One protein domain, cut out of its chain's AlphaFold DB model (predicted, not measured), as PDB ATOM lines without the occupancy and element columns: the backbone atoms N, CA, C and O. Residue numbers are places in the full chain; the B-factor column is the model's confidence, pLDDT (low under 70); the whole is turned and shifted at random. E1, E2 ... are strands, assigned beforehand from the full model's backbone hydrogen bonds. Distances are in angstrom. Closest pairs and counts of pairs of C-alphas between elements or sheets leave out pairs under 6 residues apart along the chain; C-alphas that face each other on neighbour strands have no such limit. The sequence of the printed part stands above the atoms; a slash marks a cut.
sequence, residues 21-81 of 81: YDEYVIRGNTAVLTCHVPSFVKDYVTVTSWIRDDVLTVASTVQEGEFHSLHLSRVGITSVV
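This is residues 21 to 81 of the 81 residues of an uncharacterized protein of Araneus ventricosus (UniProt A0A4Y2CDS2). There is little regular structure here: a small antiparallel sheet, ordered E2, E1, E3, with two long loops, residues 21 to 46 before it and 60 to 74 between E2 and E3. Residues 38 to 43 stick out. The printed part has 61 residues, 16 of them in three named strands, E1, E2, E3 along the chain, with no named helix: all strand. It is only just compact, close to loose, with a radius of gyration of the C-alphas of 12.5 A and spans of 35 by 24 by 21 A.

Start at C-alpha 21, (89.380, 79.296, 55.154). Find E1, residues 47 to 52, 14.7 A long, from C-alpha 47 at (83.162, 93.095, 55.976). E2 is residues 56 to 59, 9.4 A; E3 is residues 75 to 80, 14.8 A, ending at (83.704, 92.992, 61.231).

Look at inner strand E1: it forms a hairpin with E2, antiparallel at 162 degrees, N 58 to O 50 being 2.8 A. E3 is antiparallel to E1 at 148 degrees; N 76 to O 51 is 2.7 A.

The farthest C-alphas, Gly 28 and Phe 40, are 36.0 A apart. The printed part has no cut; E2 to E3 is a long link. Residues 53 to 81 have pLDDT under 70.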
ATOM      1  N   TYR A  21      88.709  80.557  55.445       84.00
ATOM      2  CA  TYR A  21      89.380  79.296  55.154       84.00
ATOM      3  C   TYR A  21      90.334  79.444  53.973       84.00
ATOM      4  O   TYR A  21      90.126  80.279  53.089       84.00
ATOM      5  N   ASP A  22      91.369  78.609  53.964       81.94
ATOM      6  CA  ASP A  22      92.265  78.486  52.824       81.94
ATOM      7  C   ASP A  22      91.521  77.841  51.648       81.94
ATOM      8  O   ASP A  22      90.964  76.748  51.768       81.94
ATOM      9  N   GLU A  23      91.539  78.516  50.500       82.06
ATOM     10  CA  GLU A  23      90.940  78.029  49.258       82.06
ATOM     11  C   GLU A  23      92.025  77.541  48.296       82.06
ATOM     12  O   GLU A  23      93.020  78.226  48.035       82.06
ATOM     13  N   TYR A  24      91.824  76.352  47.728       82.00
ATOM     14  CA  TYR A  24      92.750  75.775  46.758       82.00
ATOM     15  C   TYR A  24      92.349  76.172  45.345       82.00
ATOM     16  O   TYR A  24      91.327  75.731  44.820       82.00
ATOM     17  N   VAL A  25      93.189  76.982  44.701       80.56
ATOM     18  CA  VAL A  25      92.895  77.533  43.376       80.56
ATOM     19  C   VAL A  25      94.038  77.230  42.418       80.56
ATOM     20  O   VAL A  25      95.215  77.372  42.750       80.56
ATOM     21  N   ILE A  26      93.697  76.781  41.211       86.00
ATOM     22  CA  ILE A  26      94.686  76.468  40.176       86.00
ATOM     23  C   ILE A  26      95.325  77.769  39.685       86.00
ATOM     24  O   ILE A  26      94.639  78.762  39.438       86.00
ATOM     25  N   ARG A  27      96.649  77.760  39.503       81.94
ATOM     26  CA  ARG A  27      97.397  78.904  38.969       81.94
ATOM     27  C   ARG A  27      96.788  79.381  37.645       81.94
ATOM     28  O   ARG A  27      96.660  78.600  36.710       81.94
ATOM     29  N   GLY A  28      96.492  80.677  37.563       80.19
ATOM     30  CA  GLY A  28      95.864  81.304  36.394       80.19
ATOM     31  C   GLY A  28      94.353  81.504  36.533       80.19
ATOM     32  O   GLY A  28      93.794  82.295  35.782       80.19
ATOM     33  N   ASN A  29      93.717  80.867  37.519       79.62
ATOM     34  CA  ASN A  29      92.321  81.122  37.862       79.62
ATOM     35  C   ASN A  29      92.204  82.220  38.927       79.62
ATOM     36  O   ASN A  29      93.111  82.434  39.735       79.62
ATOM     37  N   THR A  30      91.051  82.885  38.948       79.50
ATOM     38  CA  THR A  30      90.691  83.835  40.002       79.50
ATOM     39  C   THR A  30      90.345  83.084  41.282       79.50
ATOM     40  O   THR A  30      89.462  82.227  41.278       79.50
ATOM     41  N   ALA A  31      91.019  83.425  42.378       77.50
ATOM     42  CA  ALA A  31      90.627  82.980  43.708       77.50
ATOM     43  C   ALA A  31      89.582  83.920  44.300       77.50
ATOM     44  O   ALA A  31      89.696  85.139  44.163       77.50
ATOM     45  N   VAL A  32      88.612  83.352  45.010       80.75
ATOM     46  CA  VAL A  32      87.634  84.106  45.792       80.75
ATOM     47  C   VAL A  32      87.739  83.628  47.229       80.75
ATOM     48  O   VAL A  32      87.539  82.451  47.500       80.75
ATOM     49  N   LEU A  33      88.063  84.541  48.140       81.62
ATOM     50  CA  LEU A  33      88.077  84.266  49.573       81.62
ATOM     51  C   LEU A  33      86.756  84.719  50.183       81.62
ATOM     52  O   LEU A  33      86.276  85.816  49.893       81.62
ATOM     53  N   THR A  34      86.181  83.876  51.037       83.50
ATOM     54  CA  THR A  34      84.876  84.130  51.654       83.50
ATOM     55  C   THR A  34      85.022  84.317  53.158       83.50
ATOM     56  O   THR A  34      85.643  83.514  53.850       83.50
ATOM     57  N   CYS A  35      84.417  85.387  53.669       84.44
ATOM     58  CA  CYS A  35      84.248  85.614  55.097       84.44
ATOM     59  C   CYS A  35      83.076  84.774  55.621       84.44
ATOM     60  O   CYS A  35      81.925  85.015  55.246       84.44
ATOM     61  N   HIS A  36      83.344  83.807  56.497       87.19
ATOM     62  CA  HIS A  36      82.299  82.989  57.104       87.19
ATOM     63  C   HIS A  36      81.760  83.658  58.369       87.19
ATOM     64  O   HIS A  36      82.292  83.489  59.467       87.19
ATOM     65  N   VAL A  37      80.672  84.407  58.196       88.81
ATOM     66  CA  VAL A  37      79.901  85.017  59.284       88.81
ATOM     67  C   VAL A  37      78.742  84.094  59.688       88.81
ATOM     68  O   VAL A  37      77.967  83.683  58.814       88.81
ATOM     69  N   PRO A  38      78.563  83.783  60.985       89.06
ATOM     70  CA  PRO A  38      77.419  83.005  61.453       89.06
ATOM     71  C   PRO A  38      76.073  83.652  61.097       89.06
ATOM     72  O   PRO A  38      75.897  84.867  61.187       89.06
ATOM     73  N   SER A  39      75.086  82.835  60.728       88.75
ATOM     74  CA  SER A  39      73.803  83.316  60.190       88.75
ATOM     75  C   SER A  39      73.040  84.258  61.124       88.75
ATOM     76  O   SER A  39      72.394  85.182  60.649       88.75
ATOM     77  N   PHE A  40      73.141  84.067  62.441       86.81
ATOM     78  CA  PHE A  40      72.426  84.875  63.433       86.81
ATOM     79  C   PHE A  40      72.965  86.308  63.586       86.81
ATOM     80  O   PHE A  40      72.281  87.144  64.171       86.81
ATOM     81  N   VAL A  41      74.170  86.594  63.077       87.12
ATOM     82  CA  VAL A  41      74.770  87.943  63.066       87.12
ATOM     83  C   VAL A  41      74.926  88.528  61.667       87.12
ATOM     84  O   VAL A  41      75.186  89.718  61.542       87.12
ATOM     85  N   LYS A  42      74.724  87.724  60.616       84.75
ATOM     86  CA  LYS A  42      74.989  88.096  59.219       84.75
ATOM     87  C   LYS A  42      74.285  89.377  58.764       84.75
ATOM     88  O   LYS A  42      74.866  90.128  57.993       84.75
ATOM     89  N   ASP A  43      73.075  89.634  59.252       85.31
ATOM     90  CA  ASP A  43      72.295  90.818  58.862       85.31
ATOM     91  C   ASP A  43      72.715  92.094  59.613       85.31
ATOM     92  O   ASP A  43      72.295  93.193  59.255       85.31
ATOM     93  N   TYR A  44      73.532  91.959  60.659       84.62
ATOM     94  CA  TYR A  44      73.967  93.068  61.510       84.62
ATOM     95  C   TYR A  44      75.419  93.469  61.278       84.62
ATOM     96  O   TYR A  44      75.821  94.525  61.758       84.62
ATOM     97  N   VAL A  45      76.186  92.645  60.564       83.88
ATOM     98  CA  VAL A  45      77.620  92.843  60.381       83.88
ATOM     99  C   VAL A  45      78.001  92.881  58.911       83.88
ATOM    100  O   VAL A  45      77.380  92.240  58.064       83.88
ATOM    101  N   THR A  46      79.068  93.610  58.600       81.75
ATOM    102  CA  THR A  46      79.611  93.682  57.241       81.75
ATOM    103  C   THR A  46      81.133  93.636  57.249       81.75
ATOM    104  O   THR A  46      81.785  94.048  58.212       81.75
ATOM    105  N   VAL A  47      81.710  93.115  56.166       81.31
ATOM    106  CA  VAL A  47      83.162  93.095  55.976       81.31
ATOM    107  C   VAL A  47      83.609  94.485  55.545       81.31
ATOM    108  O   VAL A  47      83.124  95.017  54.550       81.31
ATOM    109  N   THR A  48      84.540  95.070  56.295       78.81
ATOM    110  CA  THR A  48      85.013  96.442  56.041       78.81
ATOM    111  C   THR A  48      86.351  96.498  55.324       78.81
ATOM    112  O   THR A  48      86.610  97.425  54.557       78.81
ATOM    113  N   SER A  49      87.231  95.533  55.588       75.19
ATOM    114  CA  SER A  49      88.553  95.486  54.979       75.19
ATOM    115  C   SER A  49      89.181  94.101  55.051       75.19
ATOM    116  O   SER A  49      88.892  93.301  55.948       75.19
ATOM    117  N   TRP A  50      90.095  93.866  54.117       79.44
ATOM    118  CA  TRP A  50      90.959  92.693  54.071       79.44
ATOM    119  C   TRP A  50      92.413  93.128  54.280       79.44
ATOM    120  O   TRP A  50      92.858  94.088  53.656       79.44
ATOM    121  N   ILE A  51      93.163  92.441  55.143       72.69
ATOM    122  CA  ILE A  51      94.609  92.630  55.315       72.69
ATOM    123  C   ILE A  51      95.362  91.552  54.562       72.69
ATOM    124  O   ILE A  51      95.044  90.371  54.660       72.69
ATOM    125  N   ARG A  52      96.422  91.953  53.874       72.19
ATOM    126  CA  ARG A  52      97.435  91.047  53.348       72.19
ATOM    127  C   ARG A  52      98.734  91.205  54.134       72.19
ATOM    128  O   ARG A  52      99.249  92.319  54.229       72.19
ATOM    129  N   ASP A  53      99.252  90.085  54.641       67.19
ATOM    130  CA  ASP A  53     100.568  89.969  55.294       67.19
ATOM    131  C   ASP A  53     100.859  91.066  56.346       67.19
ATOM    132  O   ASP A  53     101.979  91.556  56.432       67.19
ATOM    133  N   ASP A  54      99.841  91.497  57.102       64.56
ATOM    134  CA  ASP A  54      99.893  92.556  58.133       64.56
ATOM    135  C   ASP A  54     100.337  93.960  57.661       64.56
ATOM    136  O   ASP A  54     100.481  94.871  58.477       64.56
ATOM    137  N   VAL A  55     100.521  94.175  56.353       63.75
ATOM    138  CA  VAL A  55     101.106  95.417  55.801       63.75
ATOM    139  C   VAL A  55     100.147  96.171  54.879       63.75
ATOM    140  O   VAL A  55     100.225  97.397  54.789       63.75
ATOM    141  N   LEU A  56      99.227  95.479  54.200       67.50
ATOM    142  CA  LEU A  56      98.314  96.104  53.238       67.50
ATOM    143  C   LEU A  56      96.854  95.898  53.637       67.50
ATOM    144  O   LEU A  56      96.332  94.794  53.499       67.50
ATOM    145  N   THR A  57      96.186  96.975  54.046       64.81
ATOM    146  CA  THR A  57      94.735  97.008  54.266       64.81
ATOM    147  C   THR A  57      94.030  97.441  52.984       64.81
ATOM    148  O   THR A  57      94.175  98.578  52.537       64.81
ATOM    149  N   VAL A  58      93.242  96.545  52.400       68.38
ATOM    150  CA  VAL A  58      92.314  96.854  51.313       68.38
ATOM    151  C   VAL A  58      90.982  97.230  51.946       68.38
ATOM    152  O   VAL A  58      90.257  96.362  52.433       68.38
ATOM    153  N   ALA A  59      90.693  98.529  51.999       64.31
ATOM    154  CA  ALA A  59      89.398  99.024  52.445       64.31
ATOM    155  C   ALA A  59      88.335  98.698  51.391       64.31
ATOM    156  O   ALA A  59      88.539  98.948  50.206       64.31
ATOM    157  N   SER A  60      87.210  98.139  51.821       58.34
ATOM    158  CA  SER A  60      86.047  97.950  50.963       58.34
ATOM    159  C   SER A  60      85.279  99.269  50.917       58.34
ATOM    160  O   SER A  60      84.565  99.610  51.861       58.34
ATOM    161  N   THR A  61      85.437 100.043  49.843       55.97
ATOM    162  CA  THR A  61      84.539 101.173  49.597       55.97
ATOM    163  C   THR A  61      83.147 100.582  49.382       55.97
ATOM    164  O   THR A  61      82.947  99.762  48.493       55.97
ATOM    165  N   VAL A  62      82.164 100.958  50.203       55.91
ATOM    166  CA  VAL A  62      80.776 100.437  50.146       55.91
ATOM    167  C   VAL A  62      80.037 100.871  48.855       55.91
ATOM    168  O   VAL A  62      78.821 100.755  48.741       55.91
ATOM    169  N   GLN A  63      80.753 101.354  47.841       46.66
ATOM    170  CA  GLN A  63      80.216 101.694  46.532       46.66
ATOM    171  C   GLN A  63      80.741 100.688  45.510       46.66
ATOM    172  O   GLN A  63      81.930 100.643  45.237       46.66
ATOM    173  N   GLU A  64      79.818  99.868  45.005       46.06
ATOM    174  CA  GLU A  64      79.937  99.058  43.789       46.06
ATOM    175  C   GLU A  64      81.256  98.306  43.585       46.06
ATOM    176  O   GLU A  64      82.158  98.777  42.908       46.06
ATOM    177  N   GLY A  65      81.296  97.056  44.059       48.41
ATOM    178  CA  GLY A  65      81.992  95.974  43.354       48.41
ATOM    179  C   GLY A  65      83.408  96.279  42.858       48.41
ATOM    180  O   GLY A  65      83.744  95.904  41.735       48.41
ATOM    181  N   GLU A  66      84.240  96.942  43.661       48.12
ATOM    182  CA  GLU A  66      85.654  97.090  43.339       48.12
ATOM    183  C   GLU A  66      86.323  95.709  43.466       48.12
ATOM    184  O   GLU A  66      86.468  95.147  44.555       48.12
ATOM    185  N   PHE A  67      86.703  95.120  42.330       54.47
ATOM    186  CA  PHE A  67      87.446  93.861  42.284       54.47
ATOM    187  C   PHE A  67      88.944  94.148  42.402       54.47
ATOM    188  O   PHE A  67      89.583  94.606  41.455       54.47
ATOM    189  N   HIS A  68      89.523  93.858  43.565       56.41
ATOM    190  CA  HIS A  68      90.956  94.023  43.795       56.41
ATOM    191  C   HIS A  68      91.688  92.716  43.465       56.41
ATOM    192  O   HIS A  68      91.557  91.715  44.168       56.41
ATOM    193  N   SER A  69      92.488  92.728  42.398       54.47
ATOM    194  CA  SER A  69      93.348  91.602  42.020       54.47
ATOM    195  C   SER A  69      94.589  91.561  42.913       54.47
ATOM    196  O   SER A  69      95.516  92.352  42.739       54.47
ATOM    197  N   LEU A  70      94.621  90.636  43.874       58.66
ATOM    198  CA  LEU A  70      95.757  90.437  44.777       58.66
ATOM    199  C   LEU A  70      96.515  89.153  44.428       58.66
ATOM    200  O   LEU A  70      95.923  88.106  44.172       58.66
ATOM    201  N   HIS A  71      97.847  89.214  44.459       57.44
ATOM    202  CA  HIS A  71      98.675  88.010  44.428       57.44
ATOM    203  C   HIS A  71      98.586  87.330  45.804       57.44
ATOM    204  O   HIS A  71      98.875  87.960  46.815       57.44
ATOM    205  N   LEU A  72      98.118  86.085  45.879       52.81
ATOM    206  CA  LEU A  72      97.763  85.436  47.147       52.81
ATOM    207  C   LEU A  72      99.017  84.952  47.882       52.81
ATOM    208  O   LEU A  72      99.469  83.831  47.675       52.81
ATOM    209  N   SER A  73      99.596  85.811  48.720       54.03
ATOM    210  CA  SER A  73     100.579  85.374  49.722       54.03
ATOM    211  C   SER A  73      99.904  84.958  51.021       54.03
ATOM    212  O   SER A  73     100.293  83.927  51.543       54.03
ATOM    213  N   ARG A  74      98.909  85.732  51.494       54.84
ATOM    214  CA  ARG A  74      97.961  85.469  52.600       54.84
ATOM    215  C   ARG A  74      97.012  86.659  52.727       54.84
ATOM    216  O   ARG A  74      97.479  87.791  52.765       54.84
ATOM    217  N   VAL A  75      95.705  86.434  52.807       59.06
ATOM    218  CA  VAL A  75      94.712  87.506  52.996       59.06
ATOM    219  C   VAL A  75      93.822  87.135  54.185       59.06
ATOM    220  O   VAL A  75      93.305  86.025  54.236       59.06
ATOM    221  N   GLY A  76      93.672  88.043  55.147       58.06
ATOM    222  CA  GLY A  76      92.865  87.898  56.361       58.06
ATOM    223  C   GLY A  76      91.893  89.065  56.549       58.06
ATOM    224  O   GLY A  76      91.957  90.061  55.832       58.06
ATOM    225  N   ILE A  77      90.972  88.949  57.504       58.62
ATOM    226  CA  ILE A  77      89.971  89.983  57.816       58.62
ATOM    227  C   ILE A  77      90.380  90.707  59.088       58.62
ATOM    228  O   ILE A  77      90.806  90.086  60.057       58.62
ATOM    229  N   THR A  78      90.245  92.029  59.076       51.06
ATOM    230  CA  THR A  78      90.745  92.904  60.148       51.06
ATOM    231  C   THR A  78      89.639  93.338  61.095       51.06
ATOM    232  O   THR A  78      89.877  93.563  62.279       51.06
ATOM    233  N   SER A  79      88.425  93.517  60.567       49.56
ATOM    234  CA  SER A  79      87.314  94.110  61.297       49.56
ATOM    235  C   SER A  79      85.987  93.757  60.645       49.56
ATOM    236  O   SER A  79      85.742  94.015  59.461       49.56
ATOM    237  N   VAL A  80      85.127  93.183  61.472       55.00
ATOM    238  CA  VAL A  80      83.704  92.992  61.231       55.00
ATOM    239  C   VAL A  80      83.025  93.960  62.199       55.00
ATOM    240  O   VAL A  80      83.273  93.864  63.401       55.00
ATOM    241  N   VAL A  81      82.312  94.961  61.669       52.44
ATOM    242  CA  VAL A  81      81.564  95.946  62.485       52.44
ATOM    243  C   VAL A  81      80.299  95.301  63.014       52.44
ATOM    244  O   VAL A  81      79.662  94.596  62.201       52.44
TER     245      VAL A  81